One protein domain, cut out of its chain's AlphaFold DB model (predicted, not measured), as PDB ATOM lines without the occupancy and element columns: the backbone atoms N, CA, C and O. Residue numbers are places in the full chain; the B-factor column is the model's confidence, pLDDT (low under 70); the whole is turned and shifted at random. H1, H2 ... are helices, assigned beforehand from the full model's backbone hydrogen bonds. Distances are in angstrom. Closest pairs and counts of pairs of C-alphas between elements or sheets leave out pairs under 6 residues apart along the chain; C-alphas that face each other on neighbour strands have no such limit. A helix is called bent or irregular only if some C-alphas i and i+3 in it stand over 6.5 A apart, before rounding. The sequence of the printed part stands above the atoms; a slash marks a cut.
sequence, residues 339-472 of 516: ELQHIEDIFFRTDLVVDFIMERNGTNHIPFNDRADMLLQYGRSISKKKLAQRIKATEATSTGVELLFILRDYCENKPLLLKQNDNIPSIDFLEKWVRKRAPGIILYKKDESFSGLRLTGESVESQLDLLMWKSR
ATOM      1  N   GLU A 339     -37.899  41.442  30.683       88.06
ATOM      2  CA  GLU A 339     -38.713  40.815  31.721       88.06
ATOM      3  C   GLU A 339     -39.361  39.539  31.181       88.06
ATOM      4  O   GLU A 339     -39.158  38.476  31.757       88.06
ATOM      5  N   LEU A 340     -40.029  39.603  30.025       86.56
ATOM      6  CA  LEU A 340     -40.599  38.418  29.374       86.56
ATOM      7  C   LEU A 340     -39.537  37.373  29.059       86.56
ATOM      8  O   LEU A 340     -39.745  36.202  29.342       86.56
ATOM      9  N   GLN A 341     -38.375  37.795  28.561       84.62
ATOM     10  CA  GLN A 341     -37.248  36.893  28.324       84.62
ATOM     11  C   GLN A 341     -36.761  36.223  29.610       84.62
ATOM     12  O   GLN A 341     -36.360  35.063  29.588       84.62
ATOM     13  N   HIS A 342     -36.758  36.942  30.733       85.75
ATOM     14  CA  HIS A 342     -36.383  36.364  32.017       85.75
ATOM     15  C   HIS A 342     -37.405  35.321  32.484       85.75
ATOM     16  O   HIS A 342     -37.006  34.247  32.934       85.75
ATOM     17  N   ILE A 343     -38.697  35.622  32.337       86.75
ATOM     18  CA  ILE A 343     -39.799  34.716  32.671       86.75
ATOM     19  C   ILE A 343     -39.767  33.467  31.776       86.75
ATOM     20  O   ILE A 343     -39.852  32.345  32.268       86.75
ATOM     21  N   GLU A 344     -39.570  33.651  30.475       84.94
ATOM     22  CA  GLU A 344     -39.420  32.568  29.504       84.94
ATOM     23  C   GLU A 344     -38.210  31.680  29.845       84.94
ATOM     24  O   GLU A 344     -38.354  30.463  29.911       84.94
ATOM     25  N   ASP A 345     -37.048  32.261  30.183       84.25
ATOM     26  CA  ASP A 345     -35.860  31.512  30.638       84.25
ATOM     27  C   ASP A 345     -36.148  30.684  31.920       84.25
ATOM     28  O   ASP A 345     -35.537  29.627  32.117       84.25
ATOM     29  N   ILE A 346     -37.041  31.149  32.806       87.62
ATOM     30  CA  ILE A 346     -37.459  30.433  34.026       87.62
ATOM     31  C   ILE A 346     -38.344  29.231  33.682       87.62
ATOM     32  O   ILE A 346     -38.042  28.109  34.105       87.62
ATOM     33  N   PHE A 347     -39.415  29.450  32.914       86.62
ATOM     34  CA  PHE A 347     -40.330  28.379  32.521       86.62
ATOM     35  C   PHE A 347     -39.624  27.335  31.673       86.62
ATOM     36  O   PHE A 347     -39.724  26.148  31.957       86.62
ATOM     37  N   PHE A 348     -38.786  27.779  30.742       82.81
ATOM     38  CA  PHE A 348     -37.973  26.895  29.928       82.81
ATOM     39  C   PHE A 348     -37.125  25.929  30.773       82.81
ATOM     40  O   PHE A 348     -37.067  24.732  30.499       82.81
ATOM     41  N   ARG A 349     -36.454  26.423  31.822       86.44
ATOM     42  CA  ARG A 349     -35.661  25.561  32.719       86.44
ATOM     43  C   ARG A 349     -36.532  24.603  33.514       86.44
ATOM     44  O   ARG A 349     -36.104  23.479  33.744       86.44
ATOM     45  N   THR A 350     -37.695  25.070  33.953       89.62
ATOM     46  CA  THR A 350     -38.666  24.276  34.713       89.62
ATOM     47  C   THR A 350     -39.151  23.103  33.860       89.62
ATOM     48  O   THR A 350     -38.960  21.952  34.245       89.62
ATOM     49  N   ASP A 351     -39.627  23.392  32.650       87.12
ATOM     50  CA  ASP A 351     -40.135  22.404  31.696       87.12
ATOM     51  C   ASP A 351     -39.018  21.428  31.249       87.12
ATOM     52  O   ASP A 351     -39.210  20.214  31.211       87.12
ATOM     53  N   LEU A 352     -37.799  21.924  30.986       85.88
ATOM     54  CA  LEU A 352     -36.668  21.073  30.582       85.88
ATOM     55  C   LEU A 352     -36.171  20.160  31.720       85.88
ATOM     56  O   LEU A 352     -35.696  19.055  31.462       85.88
ATOM     57  N   VAL A 353     -36.261  20.594  32.983       90.94
ATOM     58  CA  VAL A 353     -35.961  19.723  34.133       90.94
ATOM     59  C   VAL A 353     -36.932  18.549  34.184       90.94
ATOM     60  O   VAL A 353     -36.475  17.419  34.356       90.94
ATOM     61  N   VAL A 354     -38.231  18.805  34.005       88.94
ATOM     62  CA  VAL A 354     -39.266  17.763  33.960       88.94
ATOM     63  C   VAL A 354     -38.966  16.780  32.834       88.94
ATOM     64  O   VAL A 354     -38.886  15.578  33.081       88.94
ATOM     65  N   ASP A 355     -38.694  17.275  31.626       85.75
ATOM     66  CA  ASP A 355     -38.376  16.430  30.472       85.75
ATOM     67  C   ASP A 355     -37.166  15.508  30.729       85.75
ATOM     68  O   ASP A 355     -37.238  14.306  30.487       85.75
ATOM     69  N   PHE A 356     -36.078  16.015  31.324       87.88
ATOM     70  CA  PHE A 356     -34.922  15.176  31.682       87.88
ATOM     71  C   PHE A 356     -35.207  14.136  32.774       87.88
ATOM     72  O   PHE A 356     -34.546  13.094  32.827       87.88
ATOM     73  N   ILE A 357     -36.118  14.424  33.704       89.75
ATOM     74  CA  ILE A 357     -36.558  13.443  34.703       89.75
ATOM     75  C   ILE A 357     -37.369  12.349  34.001       89.75
ATOM     76  O   ILE A 357     -37.139  11.162  34.226       89.75
ATOM     77  N   MET A 358     -38.266  12.731  33.098       85.31
ATOM     78  CA  MET A 358     -39.149  11.809  32.385       85.31
ATOM     79  C   MET A 358     -38.426  10.934  31.359       85.31
ATOM     80  O   MET A 358     -38.766   9.755  31.228       85.31
ATOM     81  N   GLU A 359     -37.417  11.477  30.677       84.06
ATOM     82  CA  GLU A 359     -36.527  10.735  29.777       84.06
ATOM     83  C   GLU A 359     -35.753   9.672  30.539       84.06
ATOM     84  O   GLU A 359     -35.752   8.505  30.148       84.06
ATOM     85  N   ARG A 360     -35.149  10.047  31.676       85.38
ATOM     86  CA  ARG A 360     -34.483   9.068  32.533       85.38
ATOM     87  C   ARG A 360     -35.482   8.009  32.970       85.38
ATOM     88  O   ARG A 360     -35.187   6.834  32.840       85.38
ATOM     89  N   ASN A 361     -36.700   8.362  33.359       79.88
ATOM     90  CA  ASN A 361     -37.720   7.381  33.743       79.88
ATOM     91  C   ASN A 361     -38.284   6.519  32.592       79.88
ATOM     92  O   ASN A 361     -39.103   5.641  32.846       79.88
ATOM     93  N   GLY A 362     -37.818   6.692  31.346       73.88
ATOM     94  CA  GLY A 362     -38.234   5.880  30.195       73.88
ATOM     95  C   GLY A 362     -39.676   6.139  29.750       73.88
ATOM     96  O   GLY A 362     -40.235   5.375  28.969       73.88
ATOM     97  N   THR A 363     -40.287   7.207  30.262       63.78
ATOM     98  CA  THR A 363     -41.725   7.487  30.152       63.78
ATOM     99  C   THR A 363     -42.079   8.478  29.044       63.78
ATOM    100  O   THR A 363     -43.216   8.479  28.586       63.78
ATOM    101  N   ASN A 364     -41.130   9.290  28.572       59.56
ATOM    102  CA  ASN A 364     -41.260  10.146  27.386       59.56
ATOM    103  C   ASN A 364     -39.856  10.497  26.876       59.56
ATOM    104  O   ASN A 364     -38.970  10.755  27.682       59.56
ATOM    105  N   HIS A 365     -39.650  10.526  25.558       59.06
ATOM    106  CA  HIS A 365     -38.364  10.897  24.971       59.06
ATOM    107  C   HIS A 365     -38.583  12.002  23.940       59.06
ATOM    108  O   HIS A 365     -39.110  11.745  22.859       59.06
ATOM    109  N   ILE A 366     -38.175  13.229  24.270       61.75
ATOM    110  CA  ILE A 366     -37.895  14.245  23.255       61.75
ATOM    111  C   ILE A 366     -36.438  14.023  22.814       61.75
ATOM    112  O   ILE A 366     -35.539  14.051  23.660       61.75
ATOM    113  N   PRO A 367     -36.162  13.740  21.531       62.72
ATOM    114  CA  PRO A 367     -34.800  13.631  21.021       62.72
ATOM    115  C   PRO A 367     -33.960  14.883  21.322       62.72
ATOM    116  O   PRO A 367     -34.441  16.011  21.271       62.72
ATOM    117  N   PHE A 368     -32.663  14.712  21.594       59.75
ATOM    118  CA  PHE A 368     -31.755  15.831  21.898       59.75
ATOM    119  C   PHE A 368     -31.690  16.894  20.785       59.75
ATOM    120  O   PHE A 368     -31.568  18.081  21.083       59.75
ATOM    121  N   ASN A 369     -31.766  16.478  19.516       60.16
ATOM    122  CA  ASN A 369     -31.790  17.412  18.387       60.16
ATOM    123  C   ASN A 369     -33.043  18.286  18.432       60.16
ATOM    124  O   ASN A 369     -32.921  19.502  18.323       60.16
ATOM    125  N   ASP A 370     -34.191  17.693  18.756       65.81
ATOM    126  CA  ASP A 370     -35.436  18.428  18.943       65.81
ATOM    127  C   ASP A 370     -35.298  19.399  20.122       65.81
ATOM    128  O   ASP A 370     -35.675  20.551  19.983       65.81
ATOM    129  N   ARG A 371     -34.620  19.033  21.224       65.88
ATOM    130  CA  ARG A 371     -34.311  19.956  22.346       65.88
ATOM    131  C   ARG A 371     -33.417  21.134  21.968       65.88
ATOM    132  O   ARG A 371     -33.577  22.236  22.498       65.88
ATOM    133  N   ALA A 372     -32.438  20.908  21.100       60.50
ATOM    134  CA  ALA A 372     -31.545  21.954  20.620       60.50
ATOM    135  C   ALA A 372     -32.253  22.879  19.618       60.50
ATOM    136  O   ALA A 372     -32.077  24.096  19.696       60.50
ATOM    137  N   ASP A 373     -33.085  22.323  18.740       64.00
ATOM    138  CA  ASP A 373     -33.910  23.071  17.789       64.00
ATOM    139  C   ASP A 373     -35.027  23.843  18.501       64.00
ATOM    140  O   ASP A 373     -35.250  25.016  18.191       64.00
ATOM    141  N   MET A 374     -35.623  23.246  19.542       63.44
ATOM    142  CA  MET A 374     -36.514  23.900  20.502       63.44
ATOM    143  C   MET A 374     -35.852  25.180  20.985       63.44
ATOM    144  O   MET A 374     -36.363  26.261  20.729       63.44
ATOM    145  N   LEU A 375     -34.659  25.075  21.574       59.41
ATOM    146  CA  LEU A 375     -33.871  26.190  22.101       59.41
ATOM    147  C   LEU A 375     -33.426  27.244  21.075       59.41
ATOM    148  O   LEU A 375     -33.220  28.399  21.452       59.41
ATOM    149  N   LEU A 376     -33.245  26.870  19.807       61.84
ATOM    150  CA  LEU A 376     -32.911  27.811  18.735       61.84
ATOM    151  C   LEU A 376     -34.136  28.624  18.280       61.84
ATOM    152  O   LEU A 376     -33.966  29.775  17.881       61.84
ATOM    153  N   GLN A 377     -35.355  28.082  18.403       59.12
ATOM    154  CA  GLN A 377     -36.604  28.810  18.131       59.12
ATOM    155  C   GLN A 377     -36.969  29.848  19.216       59.12
ATOM    156  O   GLN A 377     -37.693  30.799  18.921       59.12
ATOM    157  N   TYR A 378     -36.414  29.755  20.434       60.03
ATOM    158  CA  TYR A 378     -36.680  30.656  21.580       60.03
ATOM    159  C   TYR A 378     -36.134  32.100  21.451       60.03
ATOM    160  O   TYR A 378     -35.873  32.788  22.435       60.03
ATOM    161  N   GLY A 379     -35.984  32.638  20.240       54.09
ATOM    162  CA  GLY A 379     -35.930  34.094  20.054       54.09
ATOM    163  C   GLY A 379     -34.669  34.816  20.535       54.09
ATOM    164  O   GLY A 379     -34.692  36.036  20.686       54.09
ATOM    165  N   ARG A 380     -33.550  34.113  20.722       59.25
ATOM    166  CA  ARG A 380     -32.222  34.738  20.739       59.25
ATOM    167  C   ARG A 380     -31.284  33.970  19.831       59.25
ATOM    168  O   ARG A 380     -31.285  32.744  19.817       59.25
ATOM    169  N   SER A 381     -30.383  34.694  19.173       60.62
ATOM    170  CA  SER A 381     -29.180  34.126  18.566       60.62
ATOM    171  C   SER A 381     -28.212  33.646  19.661       60.62
ATOM    172  O   SER A 381     -27.141  34.204  19.902       60.62
ATOM    173  N   ILE A 382     -28.597  32.608  20.405       70.38
ATOM    174  CA  ILE A 382     -27.695  31.938  21.338       70.38
ATOM    175  C   ILE A 382     -26.739  31.096  20.500       70.38
ATOM    176  O   ILE A 382     -27.151  30.272  19.687       70.38
ATOM    177  N   SER A 383     -25.434  31.284  20.698       79.31
ATOM    178  CA  SER A 383     -24.456  30.435  20.024       79.31
ATOM    179  C   SER A 383     -24.652  28.974  20.436       79.31
ATOM    180  O   SER A 383     -24.844  28.680  21.619       79.31
ATOM    181  N   LYS A 384     -24.516  28.041  19.484       79.81
ATOM    182  CA  LYS A 384     -24.634  26.588  19.730       79.81
ATOM    183  C   LYS A 384     -23.820  26.119  20.949       79.81
ATOM    184  O   LYS A 384     -24.259  25.259  21.704       79.81
ATOM    185  N   LYS A 385     -22.662  26.742  21.203       83.44
ATOM    186  CA  LYS A 385     -21.819  26.471  22.381       83.44
ATOM    187  C   LYS A 385     -22.478  26.877  23.706       83.44
ATOM    188  O   LYS A 385     -22.476  26.086  24.646       83.44
ATOM    189  N   LYS A 386     -23.024  28.096  23.804       82.12
ATOM    190  CA  LYS A 386     -23.737  28.560  25.013       82.12
ATOM    191  C   LYS A 386     -24.999  27.739  25.247       82.12
ATOM    192  O   LYS A 386     -25.333  27.436  26.388       82.12
ATOM    193  N   LEU A 387     -25.655  27.363  24.158       79.38
ATOM    194  CA  LEU A 387     -26.816  26.502  24.172       79.38
ATOM    195  C   LEU A 387     -26.497  25.122  24.770       79.38
ATOM    196  O   LEU A 387     -27.086  24.739  25.777       79.38
ATOM    197  N   ALA A 388     -25.491  24.426  24.236       80.12
ATOM    198  CA  ALA A 388     -25.052  23.133  24.763       80.12
ATOM    199  C   ALA A 388     -24.649  23.207  26.249       80.12
ATOM    200  O   ALA A 388     -24.951  22.308  27.032       80.12
ATOM    201  N   GLN A 389     -24.003  24.305  26.665       84.56
ATOM    202  CA  GLN A 389     -23.678  24.540  28.075       84.56
ATOM    203  C   GLN A 389     -24.927  24.696  28.952       84.56
ATOM    204  O   GLN A 389     -24.940  24.162  30.060       84.56
ATOM    205  N   ARG A 390     -25.960  25.405  28.474       82.88
ATOM    206  CA  ARG A 390     -27.241  25.548  29.182       82.88
ATOM    207  C   ARG A 390     -27.931  24.195  29.338       82.88
ATOM    208  O   ARG A 390     -28.266  23.844  30.460       82.88
ATOM    209  N   ILE A 391     -28.050  23.417  28.259       83.94
ATOM    210  CA  ILE A 391     -28.676  22.083  28.284       83.94
ATOM    211  C   ILE A 391     -27.985  21.186  29.315       83.94
ATOM    212  O   ILE A 391     -28.637  20.665  30.214       83.94
ATOM    213  N   LYS A 392     -26.651  21.098  29.260       85.50
ATOM    214  CA  LYS A 392     -25.857  20.292  30.198       85.50
ATOM    215  C   LYS A 392     -25.982  20.759  31.653       85.50
ATOM    216  O   LYS A 392     -25.906  19.960  32.584       85.50
ATOM    217  N   ALA A 393     -26.123  22.066  31.876       87.12
ATOM    218  CA  ALA A 393     -26.353  22.605  33.212       87.12
ATOM    219  C   ALA A 393     -27.750  22.240  33.733       87.12
ATOM    220  O   ALA A 393     -27.879  21.904  34.912       87.12
ATOM    221  N   THR A 394     -28.771  22.275  32.873       89.00
ATOM    222  CA  THR A 394     -30.140  21.875  33.221       89.00
ATOM    223  C   THR A 394     -30.242  20.375  33.474       89.00
ATOM    224  O   THR A 394     -30.835  19.987  34.471       89.00
ATOM    225  N   GLU A 395     -29.583  19.543  32.668       89.69
ATOM    226  CA  GLU A 395     -29.473  18.093  32.882       89.69
ATOM    227  C   GLU A 395     -28.883  17.779  34.264       89.69
ATOM    228  O   GLU A 395     -29.477  17.069  35.066       89.69
ATOM    229  N   ALA A 396     -27.756  18.404  34.618       91.00
ATOM    230  CA  ALA A 396     -27.189  18.221  35.950       91.00
ATOM    231  C   ALA A 396     -28.124  18.734  37.062       91.00
ATOM    232  O   ALA A 396     -28.106  18.218  38.180       91.00
ATOM    233  N   THR A 397     -28.912  19.776  36.782       94.00
ATOM    234  CA  THR A 397     -29.889  20.319  37.731       94.00
ATOM    235  C   THR A 397     -31.060  19.358  37.922       94.00
ATOM    236  O   THR A 397     -31.489  19.174  39.058       94.00
ATOM    237  N   SER A 398     -31.519  18.689  36.863       94.62
ATOM    238  CA  SER A 398     -32.632  17.742  36.923       94.62
ATOM    239  C   SER A 398     -32.306  16.515  37.776       94.62
ATOM    240  O   SER A 398     -33.178  16.037  38.495       94.62
ATOM    241  N   THR A 399     -31.051  16.048  37.802       94.06
ATOM    242  CA  THR A 399     -30.612  15.004  38.749       94.06
ATOM    243  C   THR A 399     -30.746  15.464  40.201       94.06
ATOM    244  O   THR A 399     -31.214  14.712  41.049       94.06
ATOM    245  N   GLY A 400     -30.359  16.710  40.496       94.56
ATOM    246  CA  GLY A 400     -30.504  17.281  41.837       94.56
ATOM    247  C   GLY A 400     -31.964  17.479  42.246       94.56
ATOM    248  O   GLY A 400     -32.300  17.246  43.401       94.56
ATOM    249  N   VAL A 401     -32.824  17.874  41.302       96.06
ATOM    250  CA  VAL A 401     -34.270  18.033  41.522       96.06
ATOM    251  C   VAL A 401     -34.955  16.685  41.738       96.06
ATOM    252  O   VAL A 401     -35.755  16.552  42.656       96.06
ATOM    253  N   GLU A 402     -34.606  15.664  40.956       95.06
ATOM    254  CA  GLU A 402     -35.141  14.315  41.154       95.06
ATOM    255  C   GLU A 402     -34.738  13.756  42.521       95.06
ATOM    256  O   GLU A 402     -35.595  13.304  43.274       95.06
ATOM    257  N   LEU A 403     -33.453  13.862  42.892       94.94
ATOM    258  CA  LEU A 403     -32.977  13.432  44.210       94.94
ATOM    259  C   LEU A 403     -33.685  14.182  45.347       94.94
ATOM    260  O   LEU A 403     -34.013  13.582  46.367       94.94
ATOM    261  N   LEU A 404     -33.934  15.483  45.166       95.38
ATOM    262  CA  LEU A 404     -34.677  16.311  46.113       95.38
ATOM    263  C   LEU A 404     -36.103  15.783  46.321       95.38
ATOM    264  O   LEU A 404     -36.513  15.617  47.469       95.38
ATOM    265  N   PHE A 405     -36.839  15.489  45.245       94.81
ATOM    266  CA  PHE A 405     -38.197  14.945  45.351       94.81
ATOM    267  C   PHE A 405     -38.225  13.534  45.934       94.81
ATOM    268  O   PHE A 405     -39.054  13.268  46.799       94.81
ATOM    269  N   ILE A 406     -37.277  12.669  45.553       92.81
ATOM    270  CA  ILE A 406     -37.131  11.337  46.156       92.81
ATOM    271  C   ILE A 406     -36.922  11.471  47.669       92.81
ATOM    272  O   ILE A 406     -37.637  10.856  48.449       92.81
ATOM    273  N   LEU A 407     -35.979  12.304  48.113       91.38
ATOM    274  CA  LEU A 407     -35.701  12.471  49.542       91.38
ATOM    275  C   LEU A 407     -36.889  13.039  50.322       91.38
ATOM    276  O   LEU A 407     -37.092  12.644  51.468       91.38
ATOM    277  N   ARG A 408     -37.678  13.941  49.723       91.12
ATOM    278  CA  ARG A 408     -38.911  14.438  50.349       91.12
ATOM    279  C   ARG A 408     -39.935  13.319  50.524       91.12
ATOM    280  O   ARG A 408     -40.401  13.129  51.643       91.12
ATOM    281  N   ASP A 409     -40.185  12.534  49.479       88.81
ATOM    282  CA  ASP A 409     -41.100  11.388  49.539       88.81
ATOM    283  C   ASP A 409     -40.648  10.345  50.583       88.81
ATOM    284  O   ASP A 409     -41.438   9.872  51.400       88.81
ATOM    285  N   TYR A 410     -39.343  10.055  50.655       86.25
ATOM    286  CA  TYR A 410     -38.774   9.166  51.674       86.25
ATOM    287  C   TYR A 410     -38.902   9.717  53.099       86.25
ATOM    288  O   TYR A 410     -39.161   8.946  54.023       86.25
ATOM    289  N   CYS A 411     -38.717  11.021  53.312       83.50
ATOM    290  CA  CYS A 411     -38.895  11.643  54.627       83.50
ATOM    291  C   CYS A 411     -40.354  11.597  55.093       83.50
ATOM    292  O   CYS A 411     -40.601  11.391  56.282       83.50
ATOM    293  N   GLU A 412     -41.301  11.774  54.172       84.00
ATOM    294  CA  GLU A 412     -42.735  11.737  54.464       84.00
ATOM    295  C   GLU A 412     -43.221  10.299  54.720       84.00
ATOM    296  O   GLU A 412     -43.970  10.065  55.668       84.00
ATOM    297  N   ASN A 413     -42.723   9.317  53.959       82.38
ATOM    298  CA  ASN A 413     -43.211   7.934  54.016       82.38
ATOM    299  C   ASN A 413     -42.363   6.974  54.881       82.38
ATOM    300  O   ASN A 413     -42.885   5.971  55.371       82.38
ATOM    301  N   LYS A 414     -41.051   7.208  55.055       75.12
ATOM    302  CA  LYS A 414     -40.094   6.282  55.714       75.12
ATOM    303  C   LYS A 414     -38.954   7.004  56.479       75.12
ATOM    304  O   LYS A 414     -37.773   6.780  56.194       75.12
ATOM    305  N   PRO A 415     -39.253   7.794  57.527       64.88
ATOM    306  CA  PRO A 415     -38.277   8.668  58.201       64.88
ATOM    307  C   PRO A 415     -37.120   7.950  58.929       64.88
ATOM    308  O   PRO A 415     -36.102   8.574  59.232       64.88
ATOM    309  N   LEU A 416     -37.241   6.653  59.236       57.53
ATOM    310  CA  LEU A 416     -36.260   5.915  60.049       57.53
ATOM    311  C   LEU A 416     -35.001   5.465  59.281       57.53
ATOM    312  O   LEU A 416     -33.971   5.245  59.912       57.53
ATOM    313  N   LEU A 417     -35.047   5.362  57.946       61.25
ATOM    314  CA  LEU A 417     -33.941   4.811  57.139       61.25
ATOM    315  C   LEU A 417     -32.855   5.839  56.775       61.25
ATOM    316  O   LEU A 417     -31.720   5.464  56.498       61.25
ATOM    317  N   LEU A 418     -33.165   7.136  56.811       61.50
ATOM    318  CA  LEU A 418     -32.240   8.196  56.384       61.50
ATOM    319  C   LEU A 418     -31.151   8.539  57.415       61.50
ATOM    320  O   LEU A 418     -30.149   9.151  57.061       61.50
ATOM    321  N   LYS A 419     -31.309   8.136  58.682       59.00
ATOM    322  CA  LYS A 419     -30.382   8.510  59.768       59.00
ATOM    323  C   LYS A 419     -29.030   7.780  59.751       59.00
ATOM    324  O   LYS A 419     -28.185   8.108  60.573       59.00
ATOM    325  N   GLN A 420     -28.821   6.798  58.872       59.22
ATOM    326  CA  GLN A 420     -27.642   5.919  58.919       59.22
ATOM    327  C   GLN A 420     -26.546   6.223  57.885       59.22
ATOM    328  O   GLN A 420     -25.542   5.518  57.877       59.22
ATOM    329  N   ASN A 421     -26.689   7.237  57.021       68.06
ATOM    330  CA  ASN A 421     -25.735   7.444  55.926       68.06
ATOM    331  C   ASN A 421     -25.302   8.915  55.782       68.06
ATOM    332  O   ASN A 421     -26.009   9.727  55.184       68.06
ATOM    333  N   ASP A 422     -24.109   9.245  56.290       71.69
ATOM    334  CA  ASP A 422     -23.526  10.604  56.288       71.69
ATOM    335  C   ASP A 422     -23.269  11.176  54.877       71.69
ATOM    336  O   ASP A 422     -23.032  12.373  54.711       71.69
ATOM    337  N   ASN A 423     -23.336  10.340  53.836       82.62
ATOM    338  CA  ASN A 423     -23.092  10.731  52.442       82.62
ATOM    339  C   ASN A 423     -24.348  11.220  51.693       82.62
ATOM    340  O   ASN A 423     -24.274  11.531  50.497       82.62
ATOM    341  N   ILE A 424     -25.508  11.278  52.353       87.31
ATOM    342  CA  ILE A 424     -26.752  11.753  51.739       87.31
ATOM    343  C   ILE A 424     -26.877  13.271  51.953       87.31
ATOM    344  O   ILE A 424     -26.870  13.736  53.093       87.31
ATOM    345  N   PRO A 425     -27.000  14.078  50.884       90.00
ATOM    346  CA  PRO A 425     -27.186  15.517  51.029       90.00
ATOM    347  C   PRO A 425     -28.535  15.840  51.687       90.00
ATOM    348  O   PRO A 425     -29.554  15.236  51.362       90.00
ATOM    349  N   SER A 426     -28.563  16.841  52.572       91.25
ATOM    350  CA  SER A 426     -29.821  17.301  53.168       91.25
ATOM    351  C   SER A 426     -30.737  17.966  52.130       91.25
ATOM    352  O   SER A 426     -30.268  18.554  51.150       91.25
ATOM    353  N   ILE A 427     -32.053  17.921  52.374       92.94
ATOM    354  CA  ILE A 427     -33.079  18.565  51.532       92.94
ATOM    355  C   ILE A 427     -32.768  20.061  51.353       92.94
ATOM    356  O   ILE A 427     -32.690  20.541  50.224       92.94
ATOM    357  N   ASP A 428     -32.469  20.774  52.445       93.12
ATOM    358  CA  ASP A 428     -32.101  22.197  52.412       93.12
ATOM    359  C   ASP A 428     -30.861  22.472  51.553       93.12
ATOM    360  O   ASP A 428     -30.769  23.499  50.871       93.12
ATOM    361  N   PHE A 429     -29.875  21.573  51.598       94.25
ATOM    362  CA  PHE A 429     -28.669  21.700  50.793       94.25
ATOM    363  C   PHE A 429     -28.972  21.496  49.308       94.25
ATOM    364  O   PHE A 429     -28.524  22.302  48.488       94.25
ATOM    365  N   LEU A 430     -29.742  20.460  48.957       94.06
ATOM    366  CA  LEU A 430     -30.150  20.208  47.576       94.06
ATOM    367  C   LEU A 430     -30.994  21.347  47.022       94.06
ATOM    368  O   LEU A 430     -30.712  21.814  45.922       94.06
ATOM    369  N   GLU A 431     -31.959  21.856  47.783       94.69
ATOM    370  CA  GLU A 431     -32.785  22.976  47.341       94.69
ATOM    371  C   GLU A 431     -31.930  24.227  47.082       94.69
ATOM    372  O   GLU A 431     -32.013  24.832  46.007       94.69
ATOM    373  N   LYS A 432     -31.023  24.581  48.006       95.12
ATOM    374  CA  LYS A 432     -30.066  25.686  47.801       95.12
ATOM    375  C   LYS A 432     -29.171  25.448  46.586       95.12
ATOM    376  O   LYS A 432     -28.880  26.385  45.839       95.12
ATOM    377  N   TRP A 433     -28.725  24.214  46.370       94.12
ATOM    378  CA  TRP A 433     -27.883  23.847  45.235       94.12
ATOM    379  C   TRP A 433     -28.630  23.978  43.902       94.12
ATOM    380  O   TRP A 433     -28.091  24.565  42.959       94.12
ATOM    381  N   VAL A 434     -29.875  23.498  43.843       94.81
ATOM    382  CA  VAL A 434     -30.760  23.583  42.674       94.81
ATOM    383  C   VAL A 434     -31.040  25.044  42.345       94.81
ATOM    384  O   VAL A 434     -30.749  25.478  41.232       94.81
ATOM    385  N   ARG A 435     -31.492  25.846  43.319       93.19
ATOM    386  CA  ARG A 435     -31.795  27.273  43.106       93.19
ATOM    387  C   ARG A 435     -30.555  28.091  42.729       93.19
ATOM    388  O   ARG A 435     -30.656  29.042  41.959       93.19
ATOM    389  N   LYS A 436     -29.361  27.701  43.193       92.44
ATOM    390  CA  LYS A 436     -28.089  28.315  42.766       92.44
ATOM    391  C   LYS A 436     -27.747  28.003  41.306       92.44
ATOM    392  O   LYS A 436     -27.116  28.827  40.645       92.44
ATOM    393  N   ARG A 437     -28.104  26.817  40.802       90.56
ATOM    394  CA  ARG A 437     -27.811  26.397  39.420       90.56
ATOM    395  C   ARG A 437     -28.874  26.801  38.410       90.56
ATOM    396  O   ARG A 437     -28.516  27.193  37.303       90.56
ATOM    397  N   ALA A 438     -30.136  26.771  38.809       90.06
ATOM    398  CA  ALA A 438     -31.258  27.276  38.041       90.06
ATOM    399  C   ALA A 438     -31.978  28.376  38.839       90.06
ATOM    400  O   ALA A 438     -33.033  28.129  39.420       90.06
ATOM    401  N   PRO A 439     -31.425  29.605  38.877       89.00
ATOM    402  CA  PRO A 439     -32.114  30.738  39.485       89.00
ATOM    403  C   PRO A 439     -33.521  30.906  38.911       89.00
ATOM    404  O   PRO A 439     -33.678  30.890  37.688       89.00
ATOM    405  N   GLY A 440     -34.505  31.062  39.799       86.81
ATOM    406  CA  GLY A 440     -35.912  31.280  39.456       86.81
ATOM    407  C   GLY A 440     -36.726  30.023  39.136       86.81
ATOM    408  O   GLY A 440     -37.916  30.163  38.897       86.81
ATOM    409  N   ILE A 441     -36.134  28.820  39.149       90.56
ATOM    410  CA  ILE A 441     -36.876  27.570  38.903       90.56
ATOM    411  C   ILE A 441     -38.077  27.418  39.855       90.56
ATOM    412  O   ILE A 441     -37.946  27.635  41.066       90.56
ATOM    413  N   ILE A 442     -39.226  27.028  39.296       91.44
ATOM    414  CA  ILE A 442     -40.484  26.839  40.028       91.44
ATOM    415  C   ILE A 442     -40.551  25.373  40.459       91.44
ATOM    416  O   ILE A 442     -40.924  24.504  39.674       91.44
ATOM    417  N   LEU A 443     -40.110  25.071  41.682       92.06
ATOM    418  CA  LEU A 443     -39.985  23.682  42.135       92.06
ATOM    419  C   LEU A 443     -41.318  23.119  42.606       92.06
ATOM    420  O   LEU A 443     -41.669  22.010  42.221       92.06
ATOM    421  N   TYR A 444     -42.042  23.880  43.419       92.12
ATOM    422  CA  TYR A 444     -43.175  23.366  44.184       92.12
ATOM    423  C   TYR A 444     -44.495  24.025  43.797       92.12
ATOM    424  O   TYR A 444     -44.502  25.179  43.372       92.12
ATOM    425  N   LYS A 445     -45.620  23.368  44.096       86.81
ATOM    426  CA  LYS A 445     -46.975  23.938  43.948       86.81
ATOM    427  C   LYS A 445     -47.144  25.280  44.653       86.81
ATOM    428  O   LYS A 445     -47.738  26.216  44.131       86.81
ATOM    429  N   LYS A 446     -46.557  25.417  45.844       84.38
ATOM    430  CA  LYS A 446     -46.555  26.686  46.595       84.38
ATOM    431  C   LYS A 446     -45.789  27.811  45.881       84.38
ATOM    432  O   LYS A 446     -46.068  28.978  46.137       84.38
ATOM    433  N   ASP A 447     -44.846  27.469  45.002       79.81
ATOM    434  CA  ASP A 447     -44.047  28.432  44.242       79.81
ATOM    435  C   ASP A 447     -44.837  28.976  43.032       79.81
ATOM    436  O   ASP A 447     -44.517  30.057  42.546       79.81
ATOM    437  N   GLU A 448     -45.907  28.295  42.596       78.50
ATOM    438  CA  GLU A 448     -46.759  28.679  41.447       78.50
ATOM    439  C   GLU A 448     -47.548  29.978  41.669       78.50
ATOM    440  O   GLU A 448     -48.138  30.528  40.743       78.50
ATOM    441  N   SER A 449     -47.574  30.468  42.911       69.25
ATOM    442  CA  SER A 449     -48.238  31.717  43.297       69.25
ATOM    443  C   SER A 449     -47.279  32.749  43.910       69.25
ATOM    444  O   SER A 449     -47.712  33.839  44.296       69.25
ATOM    445  N   PHE A 450     -45.976  32.448  44.026       49.62
ATOM    446  CA  PHE A 450     -45.104  33.181  44.946       49.62
ATOM    447  C   PHE A 450     -44.393  34.420  44.352       49.62
ATOM    448  O   PHE A 450     -43.571  34.351  43.444       49.62
ATOM    449  N   SER A 451     -44.709  35.553  44.998       45.00
ATOM    450  CA  SER A 451     -44.061  36.871  45.146       45.00
ATOM    451  C   SER A 451     -43.604  37.686  43.919       45.00
ATOM    452  O   SER A 451     -42.623  37.381  43.247       45.00
ATOM    453  N   GLY A 452     -44.244  38.850  43.743       51.75
ATOM    454  CA  GLY A 452     -43.712  40.029  43.042       51.75
ATOM    455  C   GLY A 452     -43.876  40.046  41.522       51.75
ATOM    456  O   GLY A 452     -44.254  41.077  40.976       51.75
ATOM    457  N   LEU A 453     -43.649  38.913  40.854       50.72
ATOM    458  CA  LEU A 453     -43.661  38.803  39.385       50.72
ATOM    459  C   LEU A 453     -44.940  38.176  38.797       50.72
ATOM    460  O   LEU A 453     -45.026  38.046  37.580       50.72
ATOM    461  N   ARG A 454     -45.931  37.796  39.630       55.34
ATOM    462  CA  ARG A 454     -47.137  37.032  39.219       55.34
ATOM    463  C   ARG A 454     -46.785  35.931  38.200       55.34
ATOM    464  O   ARG A 454     -47.355  35.865  37.114       55.34
ATOM    465  N   LEU A 455     -45.793  35.107  38.529       59.97
ATOM    466  CA  LEU A 455     -45.447  33.934  37.731       59.97
ATOM    467  C   LEU A 455     -46.497  32.855  37.998       59.97
ATOM    468  O   LEU A 455     -46.360  32.107  38.955       59.97
ATOM    469  N   THR A 456     -47.554  32.812  37.190       61.94
ATOM    470  CA  THR A 456     -48.537  31.724  37.202       61.94
ATOM    471  C   THR A 456     -48.118  30.653  36.202       61.94
ATOM    472  O   THR A 456     -47.859  30.957  35.035       61.94
ATOM    473  N   GLY A 457     -48.008  29.408  36.659       72.38
ATOM    474  CA  GLY A 457     -47.739  28.258  35.800       72.38
ATOM    475  C   GLY A 457     -47.274  27.032  36.582       72.38
ATOM    476  O   GLY A 457     -46.802  27.152  37.707       72.38
ATOM    477  N   GLU A 458     -47.408  25.857  35.968       84.19
ATOM    478  CA  GLU A 458     -47.112  24.570  36.609       84.19
ATOM    479  C   GLU A 458     -45.636  24.441  37.019       84.19
ATOM    480  O   GLU A 458     -44.726  24.576  36.191       84.19
ATOM    481  N   SER A 459     -45.423  24.147  38.300       91.12
ATOM    482  CA  SER A 459     -44.134  23.805  38.903       91.12
ATOM    483  C   SER A 459     -43.614  22.445  38.433       91.12
ATOM    484  O   SER A 459     -44.363  21.646  37.872       91.12
ATOM    485  N   VAL A 460     -42.338  22.142  38.708       91.69
ATOM    486  CA  VAL A 460     -41.788  20.798  38.451       91.69
ATOM    487  C   VAL A 460     -42.629  19.726  39.155       91.69
ATOM    488  O   VAL A 460     -42.960  18.722  38.538       91.69
ATOM    489  N   GLU A 461     -43.009  19.953  40.414       92.69
ATOM    490  CA  GLU A 461     -43.867  19.051  41.195       92.69
ATOM    491  C   GLU A 461     -45.217  18.794  40.506       92.69
ATOM    492  O   GLU A 461     -45.562  17.643  40.254       92.69
ATOM    493  N   SER A 462     -45.948  19.844  40.117       90.50
ATOM    494  CA  SER A 462     -47.238  19.690  39.426       90.50
ATOM    495  C   SER A 462     -47.123  18.967  38.090       90.50
ATOM    496  O   SER A 462     -47.950  18.109  37.790       90.50
ATOM    497  N   GLN A 463     -46.101  19.286  37.294       89.00
ATOM    498  CA  GLN A 463     -45.892  18.630  36.005       89.00
ATOM    499  C   GLN A 463     -45.554  17.141  36.180       89.00
ATOM    500  O   GLN A 463     -46.070  16.303  35.441       89.00
ATOM    501  N   LEU A 464     -44.719  16.790  37.167       90.19
ATOM    502  CA  LEU A 464     -44.397  15.395  37.484       90.19
ATOM    503  C   LEU A 464     -45.626  14.627  37.993       90.19
ATOM    504  O   LEU A 464     -45.842  13.492  37.566       90.19
ATOM    505  N   ASP A 465     -46.459  15.249  38.831       89.44
ATOM    506  CA  ASP A 465     -47.718  14.662  39.304       89.44
ATOM    507  C   ASP A 465     -48.689  14.385  38.146       89.44
ATOM    508  O   ASP A 465     -49.245  13.290  38.047       89.44
ATOM    509  N   LEU A 466     -48.867  15.356  37.240       86.00
ATOM    510  CA  LEU A 466     -49.694  15.211  36.034       86.00
ATOM    511  C   LEU A 466     -49.202  14.070  35.139       86.00
ATOM    512  O   LEU A 466     -49.996  13.347  34.538       86.00
ATOM    513  N   LEU A 467     -47.886  13.884  35.088       86.12
ATOM    514  CA  LEU A 467     -47.231  12.813  34.348       86.12
ATOM    515  C   LEU A 467     -47.211  11.467  35.078       86.12
ATOM    516  O   LEU A 467     -46.654  10.504  34.549       86.12
ATOM    517  N   MET A 468     -47.820  11.385  36.266       89.00
ATOM    518  CA  MET A 468     -47.806  10.201  37.128       89.00
ATOM    519  C   MET A 468     -46.385   9.684  37.375       89.00
ATOM    520  O   MET A 468     -46.137   8.472  37.380       89.00
ATOM    521  N   TRP A 469     -45.438  10.610  37.543       89.94
ATOM    522  CA  TRP A 469     -44.052  10.276  37.812       89.94
ATOM    523  C   TRP A 469     -43.951   9.402  39.066       89.94
ATOM    524  O   TRP A 469     -44.552   9.680  40.103       89.94
ATOM    525  N   LYS A 470     -43.171   8.325  38.965       86.88
ATOM    526  CA  LYS A 470     -42.831   7.458  40.092       86.88
ATOM    527  C   LYS A 470     -41.342   7.571  40.346       86.88
ATOM    528  O   LYS A 470     -40.551   7.464  39.412       86.88
ATOM    529  N   SER A 471     -40.969   7.752  41.610       79.12
ATOM    530  CA  SER A 471     -39.569   7.833  42.015       79.12
ATOM    531  C   SER A 471     -38.775   6.624  41.523       79.12
ATOM    532  O   SER A 471     -39.159   5.475  41.769       79.12
ATOM    533  N   ARG A 472     -37.637   6.886  40.881       74.19
ATOM    534  CA  ARG A 472     -36.633   5.878  40.522       74.19
ATOM    535  C   ARG A 472     -35.957   5.279  41.761       74.19
ATOM    536  O   ARG A 472     -36.157   5.747  42.883       74.19
TER     537      ARG A 472
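Overview. This is residues 339 to 472 of the 516 residues of the protein "Hypothetical protein" of Chaetoceros debilis (UniProt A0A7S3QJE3). A long helix, H3, runs through the model and makes most of its longest axis; H4 folds back beside it as a helical hairpin, and H1 crosses it at a steep angle, like an X. The short helix H6 packs on H1, H5 lies near H6 with a loop beyond it, and H2 lies by the end where H3 begins. The printed part has 134 residues with six named helices, in the order H1 H2 H3 H4 H5 H6, and no named strand, and its class is all helix. The whole is compact, with a radius of gyration of the C-alphas of 15.6 A, and the C-alphas span 50 by 35 by 27 A along their three main axes.

Along the chain. Find C-alpha 339 at (-38.713, 40.815, 31.721), where H1 begins; it holds residues 339 to 360, and you can follow y as it falls to C-alpha 360 at (-34.483, 9.068, 32.533), 32.0 A away. After seven residues look for H2, residues 368 to 377, in which y rises again. Six residues later find C-alpha 384 at (-24.634, 26.588, 19.730); from there H3, residues 384 to 413, runs 43.2 A to C-alpha 413 at (-43.211, 7.934, 54.016), and with 30 residues it is the longest helix. Next come H4, residues 427 to 437, 15.4 A long, and H5, residues 445 to 449. H5 is neither bent nor irregular, but only just: C-alphas 446 and 449 are 6.2 A apart. The last helix is H6, residues 460 to 466, which ends at C-alpha 466, (-49.694, 15.211, 36.034).

Arrangement. Begin with H3, the hub, which touches three other helices: H1, H2 and H4. H3 and H4 form a hairpin: they touch, with the closest C-alphas those of Thr 397 and Val 434, 6.0 A apart, at a shallow tilt of 14 degrees, opposite ways. On H1 look at residues 349 to 357, which alone touch H3, at its residues 394 to 402; the closest C-alphas are those of Val 353 and Ser 398, 4.8 A apart, and the two helices run the same way at a steep tilt of 64 degrees. H2 and H3 only just touch, with 3 pairs of C-alphas within 8 A; the closest are those of Leu 375 and Leu 387, 7.4 A apart, and the tilt is steep, 66 degrees, opposite ways. H6 touches residues 350 to 354 of H1, with the closest C-alphas those of Val 354 and Val 460, 6.0 A apart, at a steep tilt of 56 degrees, the same way. H3 and H6 are near each other, with 7 pairs of C-alphas within 10 A. H5 is close to H6 but not clearly touching; their closest C-alphas, those of Lys 445 and Ser 462, are 6.2 A apart. Among the pairs that are apart are H1 and H4, and H2 and H6. In the backbone of H1, H2, H4 and H6 every O i to N i+4 pair is within hydrogen-bond range; in H3 it is 25 of 26, and in H5 0 of 1, with 1 of 2 O i to N i+3 pairs within range.

Size, cuts and confidence. The two C-alphas farthest apart are those of Ser 381 and Leu 416, 50.7 A. The printed part has no cut. The link from H3 to H4, residues 414 to 426, is long, and its C-alphas lie 17 to 28 A from the mean of all C-alphas; the other links are short. The mean pLDDT of the printed part is 80.4; look for values under 70 at residues 363 to 381, 415 to 421 and 449 to 456.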